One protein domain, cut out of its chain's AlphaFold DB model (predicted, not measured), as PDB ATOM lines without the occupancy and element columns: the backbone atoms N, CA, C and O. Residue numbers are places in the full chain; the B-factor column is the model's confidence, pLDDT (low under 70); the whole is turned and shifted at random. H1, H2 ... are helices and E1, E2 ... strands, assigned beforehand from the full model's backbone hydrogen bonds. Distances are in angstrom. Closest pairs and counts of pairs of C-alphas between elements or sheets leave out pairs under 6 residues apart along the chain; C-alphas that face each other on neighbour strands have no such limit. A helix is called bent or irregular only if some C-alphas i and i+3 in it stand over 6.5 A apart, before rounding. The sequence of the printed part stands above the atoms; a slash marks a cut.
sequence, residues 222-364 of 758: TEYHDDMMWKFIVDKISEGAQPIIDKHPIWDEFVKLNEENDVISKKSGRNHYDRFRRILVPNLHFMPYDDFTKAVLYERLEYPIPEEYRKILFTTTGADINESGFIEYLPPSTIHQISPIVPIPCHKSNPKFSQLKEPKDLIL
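Overview. This is residues 222 to 364 of the 758 residues of the protein "G-protein alpha subunit activating protein gbas-1" of Caenorhabditis elegans (UniProt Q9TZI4). H1 and H4, the two longest helices, lie in the middle at about right angles, with H2 and H3 at one end of the domain and H5, H6 and a small turn of strand-like chain ending in E1 at the other. From E1 a long stretch without a named element runs back to short H7, by the beginning of H1, and a last such stretch, residues 349 to 364, follows. The printed part has 143 residues, with seven named helices and one named strand in the order H1 H2 H3 H4 H5 H6 E1 H7; the class is mostly helix. It is compact, with a radius of gyration of the C-alphas of 15.1 A, and spans 42 by 34 by 31 A.

Along the chain. H1, residues 223 to 238, begins with C-alpha 223 at (58.199, 37.165, 10.023) and is 22.6 A long. H2 is residues 248 to 257, 14.3 A, and H3 is residues 262 to 265. H4, residues 269 to 286, is 23.8 A long and ends with C-alpha 286 at (47.455, 41.714, 14.180). H5 is residues 291 to 300, 14.1 A, and H6 is residues 307 to 317, 15.7 A. E1 is residues 327 to 329. H7, residues 345 to 348, ends with C-alpha 348 at (64.858, 45.139, 7.582). H4 has a kink of 43 degrees near residue 280 and is irregular, C-alphas 282 and 285 being 7.7 A apart; H6 is only just irregular, C-alphas 308 and 311 being 7.0 A apart.

Arrangement. H1 only just touches H4, about perpendicular at 89 degrees, with 3 pairs of C-alphas within 8 A; the closest are those of Asp 226 and Leu 280, 7.3 A. H1 also only just touches H7, with 3 such pairs, the closest C-alphas being those of Tyr 224 and His 347, 6.4 A. H2 touches residues 269 to 273 of H4, about perpendicular at 88 degrees, the closest C-alphas being those of Trp 251 and Gly 269, 4.4 A. H2 and H3 only just touch, only at the corner, with 3 pairs; the closest C-alphas are those of Val 255 and Ser 265, 5.8 A. H4 is close to but not clearly touching H5, the C-alphas of His 285 and Lys 294 being 6.8 A apart. H5 touches H6, opposite ways at a steep tilt of 69 degrees, only just short of perpendicular; the closest C-alphas, of Phe 292 and Thr 317, are 6.0 A apart. E1 pairs with no named strand, but residues 320 to 321 pair with it, antiparallel. Every O i to N i+4 pair is within hydrogen-bond range in H1, H2 and H5, 10 of 14 in H4 and 5 of 7 in H6; H3 and H7 are too short for such a pair.

Size, cuts and confidence. The two C-alphas farthest apart are those of Glu 260 and Glu 323, 44.0 A. The printed part has no cut, and the link from E1 to H7, 15 residues, is long. The mean pLDDT of the printed part is 85.2, with residues 333 to 351 and 361 to 364 under 70.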
ATOM      1  N   THR A 222      60.065  32.668   9.866       90.55
ATOM      2  CA  THR A 222      60.400  34.041  10.250       90.55
ATOM      3  C   THR A 222      59.237  34.949   9.871       90.55
ATOM      4  O   THR A 222      58.387  34.566   9.066       90.55
ATOM      5  N   GLU A 223      59.196  36.158  10.425       88.19
ATOM      6  CA  GLU A 223      58.199  37.165  10.023       88.19
ATOM      7  C   GLU A 223      58.281  37.481   8.519       88.19
ATOM      8  O   GLU A 223      57.266  37.728   7.877       88.19
ATOM      9  N   TYR A 224      59.482  37.393   7.938       88.84
ATOM     10  CA  TYR A 224      59.698  37.529   6.497       88.84
ATOM     11  C   TYR A 224      58.944  36.461   5.692       88.84
ATOM     12  O   TYR A 224      58.288  36.783   4.706       88.84
ATOM     13  N   HIS A 225      58.979  35.197   6.128       92.02
ATOM     14  CA  HIS A 225      58.228  34.131   5.459       92.02
ATOM     15  C   HIS A 225      56.714  34.356   5.549       92.02
ATOM     16  O   HIS A 225      56.011  34.114   4.574       92.02
ATOM     17  N   ASP A 226      56.217  34.861   6.679       92.88
ATOM     18  CA  ASP A 226      54.792  35.169   6.847       92.88
ATOM     19  C   ASP A 226      54.333  36.293   5.909       92.88
ATOM     20  O   ASP A 226      53.271  36.187   5.299       92.88
ATOM     21  N   ASP A 227      55.148  37.340   5.745       90.42
ATOM     22  CA  ASP A 227      54.894  38.422   4.783       90.42
ATOM     23  C   ASP A 227      54.871  37.903   3.337       90.42
ATOM     24  O   ASP A 227      53.977  38.250   2.568       90.42
ATOM     25  N   MET A 228      55.805  37.017   2.966       92.76
ATOM     26  CA  MET A 228      55.801  36.382   1.641       92.76
ATOM     27  C   MET A 228      54.524  35.575   1.396       92.76
ATOM     28  O   MET A 228      53.928  35.677   0.323       92.76
ATOM     29  N   MET A 229      54.090  34.794   2.389       94.66
ATOM     30  CA  MET A 229      52.853  34.018   2.306       94.66
ATOM     31  C   MET A 229      51.636  34.932   2.142       94.66
ATOM     32  O   MET A 229      50.768  34.651   1.323       94.66
ATOM     33  N   TRP A 230      51.571  36.043   2.878       93.99
ATOM     34  CA  TRP A 230      50.467  36.987   2.738       93.99
ATOM     35  C   TRP A 230      50.433  37.696   1.389       93.99
ATOM     36  O   TRP A 230      49.357  37.807   0.811       93.99
ATOM     37  N   LYS A 231      51.582  38.156   0.884       91.72
ATOM     38  CA  LYS A 231      51.671  38.788  -0.441       91.72
ATOM     39  C   LYS A 231      51.145  37.862  -1.522       91.72
ATOM     40  O   LYS A 231      50.238  38.233  -2.255       91.72
ATOM     41  N   PHE A 232      51.632  36.624  -1.520       94.17
ATOM     42  CA  PHE A 232      51.170  35.601  -2.443       94.17
ATOM     43  C   PHE A 232      49.649  35.397  -2.368       94.17
ATOM     44  O   PHE A 232      48.977  35.300  -3.389       94.17
ATOM     45  N   ILE A 233      49.084  35.384  -1.162       92.94
ATOM     46  CA  ILE A 233      47.643  35.215  -0.957       92.94
ATOM     47  C   ILE A 233      46.839  36.416  -1.448       92.94
ATOM     48  O   ILE A 233      45.787  36.230  -2.054       92.94
ATOM     49  N   VAL A 234      47.315  37.633  -1.204       90.76
ATOM     50  CA  VAL A 234      46.652  38.858  -1.668       90.76
ATOM     51  C   VAL A 234      46.664  38.925  -3.192       90.76
ATOM     52  O   VAL A 234      45.631  39.236  -3.791       90.76
ATOM     53  N   ASP A 235      47.782  38.559  -3.818       90.50
ATOM     54  CA  ASP A 235      47.897  38.472  -5.274       90.50
ATOM     55  C   ASP A 235      46.900  37.439  -5.824       90.50
ATOM     56  O   ASP A 235      46.099  37.748  -6.707       90.50
ATOM     57  N   LYS A 236      46.834  36.247  -5.217       92.26
ATOM     58  CA  LYS A 236      45.896  35.185  -5.619       92.26
ATOM     59  C   LYS A 236      44.426  35.558  -5.426       92.26
ATOM     60  O   LYS A 236      43.608  35.271  -6.296       92.26
ATOM     61  N   ILE A 237      44.069  36.235  -4.335       89.36
ATOM     62  CA  ILE A 237      42.702  36.745  -4.123       89.36
ATOM     63  C   ILE A 237      42.351  37.802  -5.176       89.36
ATOM     64  O   ILE A 237      41.216  37.842  -5.656       89.36
ATOM     65  N   SER A 238      43.321  38.634  -5.562       86.77
ATOM     66  CA  SER A 238      43.151  39.644  -6.612       86.77
ATOM     67  C   SER A 238      42.968  39.009  -7.996       86.77
ATOM     68  O   SER A 238      42.202  39.523  -8.807       86.77
ATOM     69  N   GLU A 239      43.591  37.850  -8.242       89.03
ATOM     70  CA  GLU A 239      43.362  36.994  -9.420       89.03
ATOM     71  C   GLU A 239      42.006  36.256  -9.385       89.03
ATOM     72  O   GLU A 239      41.619  35.624 -10.368       89.03
ATOM     73  N   GLY A 240      41.258  36.342  -8.278       86.30
ATOM     74  CA  GLY A 240      39.971  35.668  -8.090       86.30
ATOM     75  C   GLY A 240      40.071  34.239  -7.548       86.30
ATOM     76  O   GLY A 240      39.058  33.540  -7.507       86.30
ATOM     77  N   ALA A 241      41.256  33.799  -7.119       86.53
ATOM     78  CA  ALA A 241      41.431  32.504  -6.470       86.53
ATOM     79  C   ALA A 241      40.863  32.506  -5.041       86.53
ATOM     80  O   ALA A 241      40.688  33.556  -4.417       86.53
ATOM     81  N   GLN A 242      40.609  31.309  -4.504       82.30
ATOM     82  CA  GLN A 242      40.046  31.101  -3.169       82.30
ATOM     83  C   GLN A 242      41.014  30.250  -2.336       82.30
ATOM     84  O   GLN A 242      40.839  29.036  -2.214       82.30
ATOM     85  N   PRO A 243      42.053  30.853  -1.722       77.25
ATOM     86  CA  PRO A 243      43.203  30.108  -1.206       77.25
ATOM     87  C   PRO A 243      42.903  29.093  -0.102       77.25
ATOM     88  O   PRO A 243      43.664  28.147   0.103       77.25
ATOM     89  N   ILE A 244      41.804  29.288   0.627       75.17
ATOM     90  CA  ILE A 244      41.349  28.344   1.652       75.17
ATOM     91  C   ILE A 244      40.639  27.141   1.014       75.17
ATOM     92  O   ILE A 244      40.810  26.015   1.479       75.17
ATOM     93  N   ILE A 245      39.894  27.358  -0.072       72.68
ATOM     94  CA  ILE A 245      39.122  26.321  -0.768       72.68
ATOM     95  C   ILE A 245      40.033  25.475  -1.662       72.68
ATOM     96  O   ILE A 245      39.932  24.246  -1.662       72.68
ATOM     97  N   ASP A 246      40.962  26.118  -2.370       71.30
ATOM     98  CA  ASP A 246      41.825  25.467  -3.356       71.30
ATOM     99  C   ASP A 246      42.949  24.631  -2.715       71.30
ATOM    100  O   ASP A 246      43.558  23.806  -3.389       71.30
ATOM    101  N   LYS A 247      43.182  24.760  -1.399       78.48
ATOM    102  CA  LYS A 247      44.109  23.943  -0.585       78.48
ATOM    103  C   LYS A 247      45.508  23.826  -1.207       78.48
ATOM    104  O   LYS A 247      46.185  24.824  -1.405       78.48
ATOM    105  N   HIS A 248      45.990  22.603  -1.439       79.59
ATOM    106  CA  HIS A 248      47.399  22.295  -1.691       79.59
ATOM    107  C   HIS A 248      47.972  22.838  -3.015       79.59
ATOM    108  O   HIS A 248      49.059  23.403  -2.950       79.59
ATOM    109  N   PRO A 249      47.280  22.760  -4.173       88.71
ATOM    110  CA  PRO A 249      47.793  23.269  -5.448       88.71
ATOM    111  C   PRO A 249      48.346  24.698  -5.413       88.71
ATOM    112  O   PRO A 249      49.423  24.948  -5.949       88.71
ATOM    113  N   ILE A 250      47.646  25.621  -4.746       91.43
ATOM    114  CA  ILE A 250      48.068  27.025  -4.631       91.43
ATOM    115  C   ILE A 250      49.355  27.147  -3.806       91.43
ATOM    116  O   ILE A 250      50.257  27.905  -4.149       91.43
ATOM    117  N   TRP A 251      49.494  26.360  -2.741       94.34
ATOM    118  CA  TRP A 251      50.702  26.390  -1.916       94.34
ATOM    119  C   TRP A 251      51.878  25.635  -2.537       94.34
ATOM    120  O   TRP A 251      53.024  25.971  -2.256       94.34
ATOM    121  N   ASP A 252      51.628  24.664  -3.411       93.95
ATOM    122  CA  ASP A 252      52.684  24.056  -4.222       93.95
ATOM    123  C   ASP A 252      53.203  25.044  -5.282       93.95
ATOM    124  O   ASP A 252      54.399  25.066  -5.570       93.95
ATOM    125  N   GLU A 253      52.338  25.908  -5.829       94.60
ATOM    126  CA  GLU A 253      52.750  27.038  -6.675       94.60
ATOM    127  C   GLU A 253      53.597  28.046  -5.886       94.60
ATOM    128  O   GLU A 253      54.656  28.453  -6.360       94.60
ATOM    129  N   PHE A 254      53.200  28.382  -4.655       95.56
ATOM    130  CA  PHE A 254      53.998  29.234  -3.765       95.56
ATOM    131  C   PHE A 254      55.407  28.680  -3.533       95.56
ATOM    132  O   PHE A 254      56.379  29.433  -3.598       95.56
ATOM    133  N   VAL A 255      55.526  27.372  -3.279       95.45
ATOM    134  CA  VAL A 255      56.830  26.720  -3.096       95.45
ATOM    135  C   VAL A 255      57.668  26.845  -4.365       95.45
ATOM    136  O   VAL A 255      58.822  27.248  -4.267       95.45
ATOM    137  N   LYS A 256      57.076  26.592  -5.541       95.85
ATOM    138  CA  LYS A 256      57.751  26.712  -6.845       95.85
ATOM    139  C   LYS A 256      58.235  28.131  -7.142       95.85
ATOM    140  O   LYS A 256      59.350  28.323  -7.614       95.85
ATOM    141  N   LEU A 257      57.413  29.136  -6.845       95.56
ATOM    142  CA  LEU A 257      57.758  30.547  -7.049       95.56
ATOM    143  C   LEU A 257      58.898  31.019  -6.136       95.56
ATOM    144  O   LEU A 257      59.544  32.018  -6.437       95.56
ATOM    145  N   ASN A 258      59.144  30.313  -5.032       94.20
ATOM    146  CA  ASN A 258      60.107  30.699  -4.005       94.20
ATOM    147  C   ASN A 258      61.137  29.591  -3.731       94.20
ATOM    148  O   ASN A 258      61.643  29.486  -2.611       94.20
ATOM    149  N   GLU A 259      61.465  28.776  -4.741       91.89
ATOM    150  CA  GLU A 259      62.433  27.670  -4.626       91.89
ATOM    151  C   GLU A 259      63.830  28.141  -4.197       91.89
ATOM    152  O   GLU A 259      64.544  27.409  -3.510       91.89
ATOM    153  N   GLU A 260      64.197  29.380  -4.536       91.65
ATOM    154  CA  GLU A 260      65.461  30.008  -4.132       91.65
ATOM    155  C   GLU A 260      65.567  30.234  -2.614       91.65
ATOM    156  O   GLU A 260      66.668  30.371  -2.078       91.65
ATOM    157  N   ASN A 261      64.440  30.271  -1.892       90.37
ATOM    158  CA  ASN A 261      64.443  30.405  -0.441       90.37
ATOM    159  C   ASN A 261      64.532  29.023   0.224       90.37
ATOM    160  O   ASN A 261      63.553  28.279   0.299       90.37
ATOM    161  N   ASP A 262      65.701  28.740   0.796       87.02
ATOM    162  CA  ASP A 262      66.052  27.510   1.514       87.02
ATOM    163  C   ASP A 262      65.024  27.032   2.556       87.02
ATOM    164  O   ASP A 262      64.911  25.831   2.801       87.02
ATOM    165  N   VAL A 263      64.304  27.939   3.225       87.01
ATOM    166  CA  VAL A 263      63.316  27.571   4.256       87.01
ATOM    167  C   VAL A 263      61.968  27.228   3.626       87.01
ATOM    168  O   VAL A 263      61.259  26.354   4.133       87.01
ATOM    169  N   ILE A 264      61.608  27.904   2.533       90.43
ATOM    170  CA  ILE A 264      60.352  27.670   1.818       90.43
ATOM    171  C   ILE A 264      60.437  26.371   1.017       90.43
ATOM    172  O   ILE A 264      59.529  25.548   1.128       90.43
ATOM    173  N   SER A 265      61.539  26.154   0.293       90.59
ATOM    174  CA  SER A 265      61.749  24.988  -0.576       90.59
ATOM    175  C   SER A 265      61.881  23.665   0.184       90.59
ATOM    176  O   SER A 265      61.470  22.619  -0.311       90.59
ATOM    177  N   LYS A 266      62.388  23.695   1.425       90.14
ATOM    178  CA  LYS A 266      62.476  22.511   2.302       90.14
ATOM    179  C   LYS A 266      61.130  22.081   2.896       90.14
ATOM    180  O   LYS A 266      61.065  21.044   3.553       90.14
ATOM    181  N   LYS A 267      60.061  22.864   2.719       89.88
ATOM    182  CA  LYS A 267      58.731  22.587   3.277       89.88
ATOM    183  C   LYS A 267      57.726  22.319   2.164       89.88
ATOM    184  O   LYS A 267      57.712  23.000   1.149       89.88
ATOM    185  N   SER A 268      56.848  21.342   2.383       90.02
ATOM    186  CA  SER A 268      55.769  21.026   1.444       90.02
ATOM    187  C   SER A 268      54.717  22.140   1.394       90.02
ATOM    188  O   SER A 268      54.510  22.848   2.386       90.02
ATOM    189  N   GLY A 269      53.976  22.251   0.284       90.83
ATOM    190  CA  GLY A 269      52.837  23.171   0.181       90.83
ATOM    191  C   GLY A 269      51.794  22.941   1.282       90.83
ATOM    192  O   GLY A 269      51.200  23.886   1.793       90.83
ATOM    193  N   ARG A 270      51.642  21.697   1.758       88.77
ATOM    194  CA  ARG A 270      50.815  21.366   2.930       88.77
ATOM    195  C   ARG A 270      51.260  22.086   4.204       88.77
ATOM    196  O   ARG A 270      50.409  22.624   4.902       88.77
ATOM    197  N   ASN A 271      52.561  22.159   4.482       90.99
ATOM    198  CA  ASN A 271      53.071  22.845   5.673       90.99
ATOM    199  C   ASN A 271      52.831  24.361   5.621       90.99
ATOM    200  O   ASN A 271      52.607  24.986   6.661       90.99
ATOM    201  N   HIS A 272      52.889  24.953   4.426       93.35
ATOM    202  CA  HIS A 272      52.581  26.371   4.219       93.35
ATOM    203  C   HIS A 272      51.078  26.628   4.349       93.35
ATOM    204  O   HIS A 272      50.679  27.519   5.096       93.35
ATOM    205  N   TYR A 273      50.241  25.783   3.741       92.61
ATOM    206  CA  TYR A 273      48.787  25.822   3.911       92.61
ATOM    207  C   TYR A 273      48.372  25.715   5.383       92.61
ATOM    208  O   TYR A 273      47.601  26.538   5.876       92.61
ATOM    209  N   ASP A 274      48.911  24.731   6.108       90.10
ATOM    210  CA  ASP A 274      48.571  24.500   7.511       90.10
ATOM    211  C   ASP A 274      48.991  25.688   8.383       90.10
ATOM    212  O   ASP A 274      48.215  26.130   9.235       90.10
ATOM    213  N   ARG A 275      50.173  26.269   8.138       92.50
ATOM    214  CA  ARG A 275      50.596  27.502   8.812       92.50
ATOM    215  C   ARG A 275      49.668  28.667   8.493       92.50
ATOM    216  O   ARG A 275      49.254  29.374   9.412       92.50
ATOM    217  N   PHE A 276      49.355  28.881   7.220       93.84
ATOM    218  CA  PHE A 276      48.476  29.963   6.803       93.84
ATOM    219  C   PHE A 276      47.121  29.853   7.504       93.84
ATOM    220  O   PHE A 276      46.695  30.783   8.184       93.84
ATOM    221  N   ARG A 277      46.497  28.674   7.434       90.31
ATOM    222  CA  ARG A 277      45.171  28.410   7.995       90.31
ATOM    223  C   ARG A 277      45.127  28.492   9.522       90.31
ATOM    224  O   ARG A 277      44.147  28.988  10.066       90.31
ATOM    225  N   ARG A 278      46.135  27.956  10.221       89.77
ATOM    226  CA  ARG A 278      46.134  27.841  11.696       89.77
ATOM    227  C   ARG A 278      46.717  29.054  12.407       89.77
ATOM    228  O   ARG A 278      46.371  29.308  13.555       89.77
ATOM    229  N   ILE A 279      47.627  29.776  11.758       92.86
ATOM    230  CA  ILE A 279      48.401  30.839  12.406       92.86
ATOM    231  C   ILE A 279      48.165  32.173  11.718       92.86
ATOM    232  O   ILE A 279      47.813  33.125  12.402       92.86
ATOM    233  N   LEU A 280      48.324  32.275  10.399       94.44
ATOM    234  CA  LEU A 280      48.272  33.585   9.742       94.44
ATOM    235  C   LEU A 280      46.850  34.138   9.685       94.44
ATOM    236  O   LEU A 280      46.596  35.191  10.263       94.44
ATOM    237  N   VAL A 281      45.912  33.412   9.074       93.69
ATOM    238  CA  VAL A 281      44.520  33.866   8.913       93.69
ATOM    239  C   VAL A 281      43.853  34.227  10.246       93.69
ATOM    240  O   VAL A 281      43.287  35.317  10.346       93.69
ATOM    241  N   PRO A 282      43.954  33.406  11.311       92.35
ATOM    242  CA  PRO A 282      43.341  33.752  12.591       92.35
ATOM    243  C   PRO A 282      43.943  35.018  13.220       92.35
ATOM    244  O   PRO A 282      43.236  35.770  13.886       92.35
ATOM    245  N   ASN A 283      45.226  35.286  12.960       94.25
ATOM    246  CA  ASN A 283      45.954  36.459  13.441       94.25
ATOM    247  C   ASN A 283      45.973  37.627  12.432       94.25
ATOM    248  O   ASN A 283      46.753  38.563  12.604       94.25
ATOM    249  N   LEU A 284      45.122  37.615  11.398       94.77
ATOM    250  CA  LEU A 284      45.069  38.669  10.373       94.77
ATOM    251  C   LEU A 284      44.869  40.075  10.975       94.77
ATOM    252  O   LEU A 284      45.478  41.042  10.525       94.77
ATOM    253  N   HIS A 285      44.080  40.195  12.040       94.36
ATOM    254  CA  HIS A 285      43.858  41.451  12.760       94.36
ATOM    255  C   HIS A 285      45.132  42.055  13.383       94.36
ATOM    256  O   HIS A 285      45.219  43.280  13.492       94.36
ATOM    257  N   PHE A 286      46.144  41.241  13.713       91.84
ATOM    258  CA  PHE A 286      47.455  41.714  14.180       91.84
ATOM    259  C   PHE A 286      48.399  42.111  13.045       91.84
ATOM    260  O   PHE A 286      49.434  42.729  13.299       91.84
ATOM    261  N   MET A 287      48.081  41.755  11.800       90.02
ATOM    262  CA  MET A 287      48.930  42.106  10.667       90.02
ATOM    263  C   MET A 287      48.891  43.618  10.436       90.02
ATOM    264  O   MET A 287      47.859  44.251  10.664       90.02
ATOM    265  N   PRO A 288      49.983  44.238   9.978       87.75
ATOM    266  CA  PRO A 288      50.057  45.683   9.769       87.75
ATOM    267  C   PRO A 288      49.425  46.104   8.430       87.75
ATOM    268  O   PRO A 288      49.958  46.949   7.718       87.75
ATOM    269  N   TYR A 289      48.287  45.498   8.091       89.01
ATOM    270  CA  TYR A 289      47.399  45.965   7.034       89.01
ATOM    271  C   TYR A 289      46.467  47.038   7.588       89.01
ATOM    272  O   TYR A 289      46.127  47.033   8.777       89.01
ATOM    273  N   ASP A 290      46.034  47.936   6.717       91.28
ATOM    274  CA  ASP A 290      44.926  48.831   7.004       91.28
ATOM    275  C   ASP A 290      43.645  48.031   7.286       91.28
ATOM    276  O   ASP A 290      43.443  46.923   6.776       91.28
ATOM    277  N   ASP A 291      42.776  48.593   8.123       93.28
ATOM    278  CA  ASP A 291      41.537  47.933   8.544       93.28
ATOM    279  C   ASP A 291      40.633  47.590   7.343       93.28
ATOM    280  O   ASP A 291      39.937  46.576   7.370       93.28
ATOM    281  N   PHE A 292      40.688  48.372   6.258       90.93
ATOM    282  CA  PHE A 292      39.948  48.084   5.026       90.93
ATOM    283  C   PHE A 292      40.494  46.856   4.299       90.93
ATOM    284  O   PHE A 292      39.723  45.941   4.014       90.93
ATOM    285  N   THR A 293      41.805  46.771   4.066       91.10
ATOM    286  CA  THR A 293      42.422  45.560   3.499       91.10
ATOM    287  C   THR A 293      42.142  44.335   4.366       91.10
ATOM    288  O   THR A 293      41.829  43.271   3.835       91.10
ATOM    289  N   LYS A 294      42.171  44.462   5.700       94.32
ATOM    290  CA  LYS A 294      41.779  43.360   6.596       94.32
ATOM    291  C   LYS A 294      40.325  42.953   6.404       94.32
ATOM    292  O   LYS A 294      40.055  41.757   6.374       94.32
ATOM    293  N   ALA A 295      39.404  43.909   6.266       93.99
ATOM    294  CA  ALA A 295      37.996  43.614   6.003       93.99
ATOM    295  C   ALA A 295      37.821  42.853   4.684       93.99
ATOM    296  O   ALA A 295      37.193  41.798   4.675       93.99
ATOM    297  N   VAL A 296      38.453  43.322   3.603       91.49
ATOM    298  CA  VAL A 296      38.433  42.640   2.298       91.49
ATOM    299  C   VAL A 296      39.015  41.231   2.411       91.49
ATOM    300  O   VAL A 296      38.449  40.282   1.879       91.49
ATOM    301  N   LEU A 297      40.120  41.057   3.137       93.46
ATOM    302  CA  LEU A 297      40.715  39.739   3.347       93.46
ATOM    303  C   LEU A 297      39.802  38.815   4.162       93.46
ATOM    304  O   LEU A 297      39.651  37.659   3.785       93.46
ATOM    305  N   TYR A 298      39.163  39.294   5.233       94.32
ATOM    306  CA  TYR A 298      38.199  38.498   6.004       94.32
ATOM    307  C   TYR A 298      36.987  38.079   5.162       94.32
ATOM    308  O   TYR A 298      36.562  36.927   5.245       94.32
ATOM    309  N   GLU A 299      36.466  38.988   4.336       92.58
ATOM    310  CA  GLU A 299      35.372  38.720   3.399       92.58
ATOM    311  C   GLU A 299      35.790  37.668   2.363       92.58
ATOM    312  O   GLU A 299      35.156  36.621   2.246       92.58
ATOM    313  N   ARG A 300      36.897  37.904   1.649       91.37
ATOM    314  CA  ARG A 300      37.357  37.042   0.550       91.37
ATOM    315  C   ARG A 300      37.843  35.678   1.004       91.37
ATOM    316  O   ARG A 300      37.683  34.720   0.263       91.37
ATOM    317  N   LEU A 301      38.426  35.585   2.196       91.74
ATOM    318  CA  LEU A 301      38.811  34.311   2.799       91.74
ATOM    319  C   LEU A 301      37.619  33.596   3.454       91.74
ATOM    320  O   LEU A 301      37.796  32.495   3.971       91.74
ATOM    321  N   GLU A 302      36.429  34.206   3.477       90.19
ATOM    322  CA  GLU A 302      35.258  33.715   4.206       90.19
ATOM    323  C   GLU A 302      35.611  33.290   5.642       90.19
ATOM    324  O   GLU A 302      35.246  32.199   6.101       90.19
ATOM    325  N   TYR A 303      36.376  34.129   6.344       91.03
ATOM    326  CA  TYR A 303      36.898  33.818   7.670       91.03
ATOM    327  C   TYR A 303      36.243  34.704   8.739       91.03
ATOM    328  O   TYR A 303      36.138  35.916   8.550       91.03
ATOM    329  N   PRO A 304      35.810  34.142   9.885       91.73
ATOM    330  CA  PRO A 304      35.131  34.914  10.915       91.73
ATOM    331  C   PRO A 304      36.098  35.851  11.643       91.73
ATOM    332  O   PRO A 304      37.185  35.459  12.074       91.73
ATOM    333  N   ILE A 305      35.657  37.084  11.854       93.41
ATOM    334  CA  ILE A 305      36.404  38.115  12.562       93.41
ATOM    335  C   ILE A 305      36.401  37.806  14.071       93.41
ATOM    336  O   ILE A 305      35.324  37.582  14.655       93.41
ATOM    337  N   PRO A 306      37.575  37.827  14.734       92.56
ATOM    338  CA  PRO A 306      37.682  37.713  16.187       92.56
ATOM    339  C   PRO A 306      36.834  38.765  16.903       92.56
ATOM    340  O   PRO A 306      36.818  39.928  16.506       92.56
ATOM    341  N   GLU A 307      36.130  38.365  17.964       90.90
ATOM    342  CA  GLU A 307      35.148  39.208  18.671       90.90
ATOM    343  C   GLU A 307      35.724  40.554  19.122       90.90
ATOM    344  O   GLU A 307      35.081  41.591  18.962       90.90
ATOM    345  N   GLU A 308      36.968  40.545  19.594       91.58
ATOM    346  CA  GLU A 308      37.714  41.731  20.023       91.58
ATOM    347  C   GLU A 308      37.983  42.745  18.902       91.58
ATOM    348  O   GLU A 308      38.096  43.941  19.166       91.58
ATOM    349  N   TYR A 309      38.021  42.294  17.647       95.47
ATOM    350  CA  TYR A 309      38.321  43.137  16.494       95.47
ATOM    351  C   TYR A 309      37.070  43.588  15.725       95.47
ATOM    352  O   TYR A 309      37.117  44.587  15.007       95.47
ATOM    353  N   ARG A 310      35.917  42.927  15.923       95.57
ATOM    354  CA  ARG A 310      34.655  43.244  15.217       95.57
ATOM    355  C   ARG A 310      34.250  44.708  15.356       95.57
ATOM    356  O   ARG A 310      33.894  45.339  14.369       95.57
ATOM    357  N   LYS A 311      34.337  45.266  16.569       95.08
ATOM    358  CA  LYS A 311      33.953  46.664  16.833       95.08
ATOM    359  C   LYS A 311      34.862  47.657  16.108       95.08
ATOM    360  O   LYS A 311      34.370  48.668  15.612       95.08
ATOM    361  N   ILE A 312      36.165  47.376  16.062       96.31
ATOM    362  CA  ILE A 312      37.147  48.221  15.373       96.31
ATOM    363  C   ILE A 312      36.842  48.202  13.880       96.31
ATOM    364  O   ILE A 312      36.651  49.260  13.293       96.31
ATOM    365  N   LEU A 313      36.680  47.007  13.308       95.14
ATOM    366  CA  LEU A 313      36.378  46.854  11.891       95.14
ATOM    367  C   LEU A 313      35.069  47.556  11.514       95.14
ATOM    368  O   LEU A 313      35.076  48.383  10.613       95.14
ATOM    369  N   PHE A 314      33.985  47.319  12.260       95.21
ATOM    370  CA  PHE A 314      32.699  47.995  12.055       95.21
ATOM    371  C   PHE A 314      32.837  49.524  12.100       95.21
ATOM    372  O   PHE A 314      32.316  50.222  11.238       95.21
ATOM    373  N   THR A 315      33.574  50.056  13.079       95.66
ATOM    374  CA  THR A 315      33.733  51.509  13.249       95.66
ATOM    375  C   THR A 315      34.572  52.129  12.131       95.66
ATOM    376  O   THR A 315      34.245  53.216  11.661       95.66
ATOM    377  N   THR A 316      35.652  51.464  11.710       94.90
ATOM    378  CA  THR A 316      36.563  52.000  10.692       94.90
ATOM    379  C   THR A 316      35.997  51.844   9.282       94.90
ATOM    380  O   THR A 316      36.141  52.755   8.469       94.90
ATOM    381  N   THR A 317      35.369  50.705   8.974       93.23
ATOM    382  CA  THR A 317      34.978  50.355   7.601       93.23
ATOM    383  C   THR A 317      33.483  50.457   7.324       93.23
ATOM    384  O   THR A 317      33.098  50.521   6.157       93.23
ATOM    385  N   GLY A 318      32.640  50.475   8.362       93.60
ATOM    386  CA  GLY A 318      31.187  50.387   8.214       93.60
ATOM    387  C   GLY A 318      30.707  49.029   7.692       93.60
ATOM    388  O   GLY A 318      29.616  48.958   7.138       93.60
ATOM    389  N   ALA A 319      31.526  47.976   7.797       93.83
ATOM    390  CA  ALA A 319      31.150  46.628   7.378       93.83
ATOM    391  C   ALA A 319      30.111  46.020   8.327       93.83
ATOM    392  O   ALA A 319      30.335  46.006   9.538       93.83
ATOM    393  N   ASP A 320      29.041  45.442   7.785       94.85
ATOM    394  CA  ASP A 320      28.050  44.717   8.579       94.85
ATOM    395  C   ASP A 320      28.558  43.307   8.887       94.85
ATOM    396  O   ASP A 320      28.900  42.527   7.994       94.85
ATOM    397  N   ILE A 321      28.628  42.987  10.181       94.59
ATOM    398  CA  ILE A 321      29.173  41.730  10.692       94.59
ATOM    399  C   ILE A 321      28.052  40.965  11.386       94.59
ATOM    400  O   ILE A 321      27.444  41.466  12.332       94.59
ATOM    401  N   ASN A 322      27.820  39.724  10.971       92.81
ATOM    402  CA  ASN A 322      26.797  38.895  11.592       92.81
ATOM    403  C   ASN A 322      27.217  38.328  12.949       92.81
ATOM    404  O   ASN A 322      28.379  38.377  13.355       92.81
ATOM    405  N   GLU A 323      26.265  37.714  13.653       89.18
ATOM    406  CA  GLU A 323      26.498  37.110  14.972       89.18
ATOM    407  C   GLU A 323      27.643  36.077  14.955       89.18
ATOM    408  O   GLU A 323      28.428  35.968  15.902       89.18
ATOM    409  N   SER A 324      27.799  35.360  13.836       87.53
ATOM    410  CA  SER A 324      28.856  34.358  13.649       87.53
ATOM    411  C   SER A 324      30.243  34.974  13.399       87.53
ATOM    412  O   SER A 324      31.254  34.288  13.569       87.53
ATOM    413  N   GLY A 325      30.307  36.272  13.091       92.07
ATOM    414  CA  GLY A 325      31.529  37.035  12.848       92.07
ATOM    415  C   GLY A 325      31.926  37.174  11.385       92.07
ATOM    416  O   GLY A 325      33.036  37.625  11.126       92.07
ATOM    417  N   PHE A 326      31.084  36.771  10.438       93.00
ATOM    418  CA  PHE A 326      31.348  36.950   9.011       93.00
ATOM    419  C   PHE A 326      30.854  38.320   8.548       93.00
ATOM    420  O   PHE A 326      29.871  38.835   9.080       93.00
ATOM    421  N   ILE A 327      31.536  38.883   7.555       93.16
ATOM    422  CA  ILE A 327      31.112  40.114   6.886       93.16
ATOM    423  C   ILE A 327      29.962  39.752   5.943       93.16
ATOM    424  O   ILE A 327      30.141  38.918   5.059       93.16
ATOM    425  N   GLU A 328      28.781  40.330   6.162       92.72
ATOM    426  CA  GLU A 328      27.615  40.162   5.280       92.72
ATOM    427  C   GLU A 328      27.574  41.229   4.192       92.72
ATOM    428  O   GLU A 328      27.177  40.949   3.063       92.72
ATOM    429  N   TYR A 329      28.011  42.442   4.524       93.13
ATOM    430  CA  TYR A 329      28.050  43.555   3.594       93.13
ATOM    431  C   TYR A 329      29.282  44.420   3.848       93.13
ATOM    432  O   TYR A 329      29.515  44.894   4.962       93.13
ATOM    433  N   LEU A 330      30.067  44.633   2.793       91.03
ATOM    434  CA  LEU A 330      31.172  45.580   2.763       91.03
ATOM    435  C   LEU A 330      30.803  46.714   1.788       91.03
ATOM    436  O   LEU A 330      30.549  46.437   0.613       91.03
ATOM    437  N   PRO A 331      30.741  47.988   2.226       86.92
ATOM    438  CA  PRO A 331      30.336  49.087   1.353       86.92
ATOM    439  C   PRO A 331      31.267  49.214   0.131       86.92
ATOM    440  O   PRO A 331      32.484  49.217   0.295       86.92
ATOM    441  N   PRO A 332      30.732  49.385  -1.096       79.42
ATOM    442  CA  PRO A 332      31.490  49.268  -2.350       79.42
ATOM    443  C   PRO A 332      32.551  50.356  -2.564       79.42
ATOM    444  O   PRO A 332      33.453  50.183  -3.385       79.42
ATOM    445  N   SER A 333      32.480  51.462  -1.814       65.19
ATOM    446  CA  SER A 333      33.388  52.618  -1.882       65.19
ATOM    447  C   SER A 333      34.872  52.276  -1.669       65.19
ATOM    448  O   SER A 333      35.731  53.131  -1.865       65.19
ATOM    449  N   THR A 334      35.175  51.051  -1.246       56.49
ATOM    450  CA  THR A 334      36.494  50.585  -0.795       56.49
ATOM    451  C   THR A 334      37.128  49.535  -1.708       56.49
ATOM    452  O   THR A 334      38.313  49.255  -1.566       56.49
ATOM    453  N   ILE A 335      36.392  48.972  -2.675       56.88
ATOM    454  CA  ILE A 335      36.855  47.812  -3.464       56.88
ATOM    455  C   ILE A 335      37.945  48.198  -4.481       56.88
ATOM    456  O   ILE A 335      38.720  47.351  -4.924       56.88
ATOM    457  N   HIS A 336      38.036  49.470  -4.878       51.10
ATOM    458  CA  HIS A 336      38.714  49.813  -6.130       51.10
ATOM    459  C   HIS A 336      40.238  49.794  -6.140       51.10
ATOM    460  O   HIS A 336      40.806  49.925  -7.218       51.10
ATOM    461  N   GLN A 337      40.901  49.548  -5.017       56.02
ATOM    462  CA  GLN A 337      42.303  49.149  -4.999       56.02
ATOM    463  C   GLN A 337      42.606  48.661  -3.588       56.02
ATOM    464  O   GLN A 337      42.696  49.479  -2.671       56.02
ATOM    465  N   ILE A 338      42.827  47.351  -3.412       59.52
ATOM    466  CA  ILE A 338      43.772  46.924  -2.375       59.52
ATOM    467  C   ILE A 338      45.035  47.695  -2.735       59.52
ATOM    468  O   ILE A 338      45.657  47.424  -3.765       59.52
ATOM    469  N   SER A 339      45.312  48.770  -1.995       61.15
ATOM    470  CA  SER A 339      46.477  49.595  -2.280       61.15
ATOM    471  C   SER A 339      47.667  48.646  -2.293       61.15
ATOM    472  O   SER A 339      47.720  47.790  -1.404       61.15
ATOM    473  N   PRO A 340      48.562  48.721  -3.300       58.26
ATOM    474  CA  PRO A 340      49.703  47.820  -3.376       58.26
ATOM    475  C   PRO A 340      50.342  47.808  -1.999       58.26
ATOM    476  O   PRO A 340      50.711  48.879  -1.508       58.26
ATOM    477  N   ILE A 341      50.329  46.633  -1.353       56.10
ATOM    478  CA  ILE A 341      50.690  46.482   0.057       56.10
ATOM    479  C   ILE A 341      52.000  47.225   0.232       56.10
ATOM    480  O   ILE A 341      53.015  46.818  -0.343       56.10
ATOM    481  N   VAL A 342      51.965  48.344   0.964       57.42
ATOM    482  CA  VAL A 342      53.185  49.075   1.293       57.42
ATOM    483  C   VAL A 342      54.074  48.023   1.938       57.42
ATOM    484  O   VAL A 342      53.636  47.455   2.941       57.42
ATOM    485  N   PRO A 343      55.239  47.689   1.344       53.68
ATOM    486  CA  PRO A 343      56.043  46.569   1.794       53.68
ATOM    487  C   PRO A 343      56.197  46.691   3.297       53.68
ATOM    488  O   PRO A 343      56.744  47.691   3.773       53.68
ATOM    489  N   ILE A 344      55.629  45.731   4.030       55.01
ATOM    490  CA  ILE A 344      55.596  45.810   5.480       55.01
ATOM    491  C   ILE A 344      57.054  46.013   5.922       55.01
ATOM    492  O   ILE A 344      57.920  45.250   5.481       55.01
ATOM    493  N   PRO A 345      57.386  47.027   6.746       46.93
ATOM    494  CA  PRO A 345      58.774  47.344   7.099       46.93
ATOM    495  C   PRO A 345      59.574  46.198   7.758       46.93
ATOM    496  O   PRO A 345      60.764  46.370   8.031       46.93
ATOM    497  N   CYS A 346      58.959  45.030   7.983       49.58
ATOM    498  CA  CYS A 346      59.572  43.786   8.450       49.58
ATOM    499  C   CYS A 346      60.801  43.341   7.636       49.58
ATOM    500  O   CYS A 346      61.664  42.661   8.187       49.58
ATOM    501  N   HIS A 347      60.948  43.766   6.371       47.76
ATOM    502  CA  HIS A 347      62.094  43.403   5.510       47.76
ATOM    503  C   HIS A 347      63.471  43.802   6.056       47.76
ATOM    504  O   HIS A 347      64.487  43.337   5.549       47.76
ATOM    505  N   LYS A 348      63.557  44.668   7.077       55.15
ATOM    506  CA  LYS A 348      64.858  45.139   7.582       55.15
ATOM    507  C   LYS A 348      65.517  44.234   8.627       55.15
ATOM    508  O   LYS A 348      66.701  44.430   8.890       55.15
ATOM    509  N   SER A 349      64.832  43.242   9.207       52.44
ATOM    510  CA  SER A 349      65.474  42.305  10.147       52.44
ATOM    511  C   SER A 349      65.153  40.843   9.836       52.44
ATOM    512  O   SER A 349      64.251  40.256  10.431       52.44
ATOM    513  N   ASN A 350      65.954  40.238   8.957       59.44
ATOM    514  CA  ASN A 350      65.836  38.837   8.536       59.44
ATOM    515  C   ASN A 350      65.809  37.749   9.639       59.44
ATOM    516  O   ASN A 350      65.256  36.692   9.345       59.44
ATOM    517  N   PRO A 351      66.347  37.898  10.873       61.77
ATOM    518  CA  PRO A 351      66.447  36.733  11.758       61.77
ATOM    519  C   PRO A 351      65.341  36.614  12.815       61.77
ATOM    520  O   PRO A 351      65.395  35.692  13.628       61.77
ATOM    521  N   LYS A 352      64.342  37.508  12.873       78.40
ATOM    522  CA  LYS A 352      63.297  37.366  13.899       78.40
ATOM    523  C   LYS A 352      62.327  36.247  13.516       78.40
ATOM    524  O   LYS A 352      61.598  36.334  12.526       78.40
ATOM    525  N   PHE A 353      62.336  35.178  14.314       85.31
ATOM    526  CA  PHE A 353      61.309  34.144  14.256       85.31
ATOM    527  C   PHE A 353      59.933  34.776  14.437       85.31
ATOM    528  O   PHE A 353      59.763  35.666  15.272       85.31
ATOM    529  N   SER A 354      58.959  34.285  13.675       88.06
ATOM    530  CA  SER A 354      57.582  34.738  13.810       88.06
ATOM    531  C   SER A 354      57.078  34.467  15.224       88.06
ATOM    532  O   SER A 354      57.138  33.336  15.714       88.06
ATOM    533  N   GLN A 355      56.590  35.517  15.883       87.95
ATOM    534  CA  GLN A 355      56.018  35.435  17.228       87.95
ATOM    535  C   GLN A 355      54.540  35.026  17.215       87.95
ATOM    536  O   GLN A 355      53.964  34.788  18.279       87.95
ATOM    537  N   LEU A 356      53.926  34.931  16.030       90.01
ATOM    538  CA  LEU A 356      52.533  34.528  15.882       90.01
ATOM    539  C   LEU A 356      52.359  33.083  16.342       90.01
ATOM    540  O   LEU A 356      53.041  32.165  15.876       90.01
ATOM    541  N   LYS A 357      51.410  32.888  17.252       88.79
ATOM    542  CA  LYS A 357      51.006  31.576  17.754       88.79
ATOM    543  C   LYS A 357      49.602  31.268  17.268       88.79
ATOM    544  O   LYS A 357      48.807  32.176  17.036       88.79
ATOM    545  N   GLU A 358      49.302  29.985  17.130       87.03
ATOM    546  CA  GLU A 358      47.925  29.543  16.942       87.03
ATOM    547  C   GLU A 358      47.079  30.026  18.136       87.03
ATOM    548  O   GLU A 358      47.483  29.821  19.289       87.03
ATOM    549  N   PRO A 359      45.948  30.712  17.893       84.26
ATOM    550  CA  PRO A 359      45.025  31.088  18.954       84.26
ATOM    551  C   PRO A 359      44.602  29.864  19.770       84.26
ATOM    552  O   PRO A 359      44.257  28.828  19.212       84.26
ATOM    553  N   LYS A 360      44.602  29.980  21.103       76.05
ATOM    554  CA  LYS A 360      44.205  28.869  21.989       76.05
ATOM    555  C   LYS A 360      42.746  28.465  21.788       76.05
ATOM    556  O   LYS A 360      42.425  27.282  21.831       76.05
ATOM    557  N   ASP A 361      41.899  29.447  21.496       69.56
ATOM    558  CA  ASP A 361      40.459  29.275  21.315       69.56
ATOM    559  C   ASP A 361      40.089  29.161  19.834       69.56
ATOM    560  O   ASP A 361      39.034  29.642  19.405       69.56
ATOM    561  N   LEU A 362      40.968  28.550  19.026       65.88
ATOM    562  CA  LEU A 362      40.702  28.274  17.618       65.88
ATOM    563  C   LEU A 362      39.606  27.201  17.489       65.88
ATOM    564  O   LEU A 362      39.854  26.052  17.121       65.88
ATOM    565  N   ILE A 363      38.361  27.587  17.769       64.68
ATOM    566  CA  ILE A 363      37.184  26.946  17.192       64.68
ATOM    567  C   ILE A 363      37.410  27.062  15.692       64.68
ATOM    568  O   ILE A 363      37.441  28.186  15.175       64.68
ATOM    569  N   LEU A 364      37.651  25.935  15.010       64.47
ATOM    570  CA  LEU A 364      37.881  25.968  13.572       64.47
ATOM    571  C   LEU A 364      36.741  26.772  12.950       64.47
ATOM    572  O   LEU A 364      35.576  26.567  13.272       64.47
TER     573      LEU A 364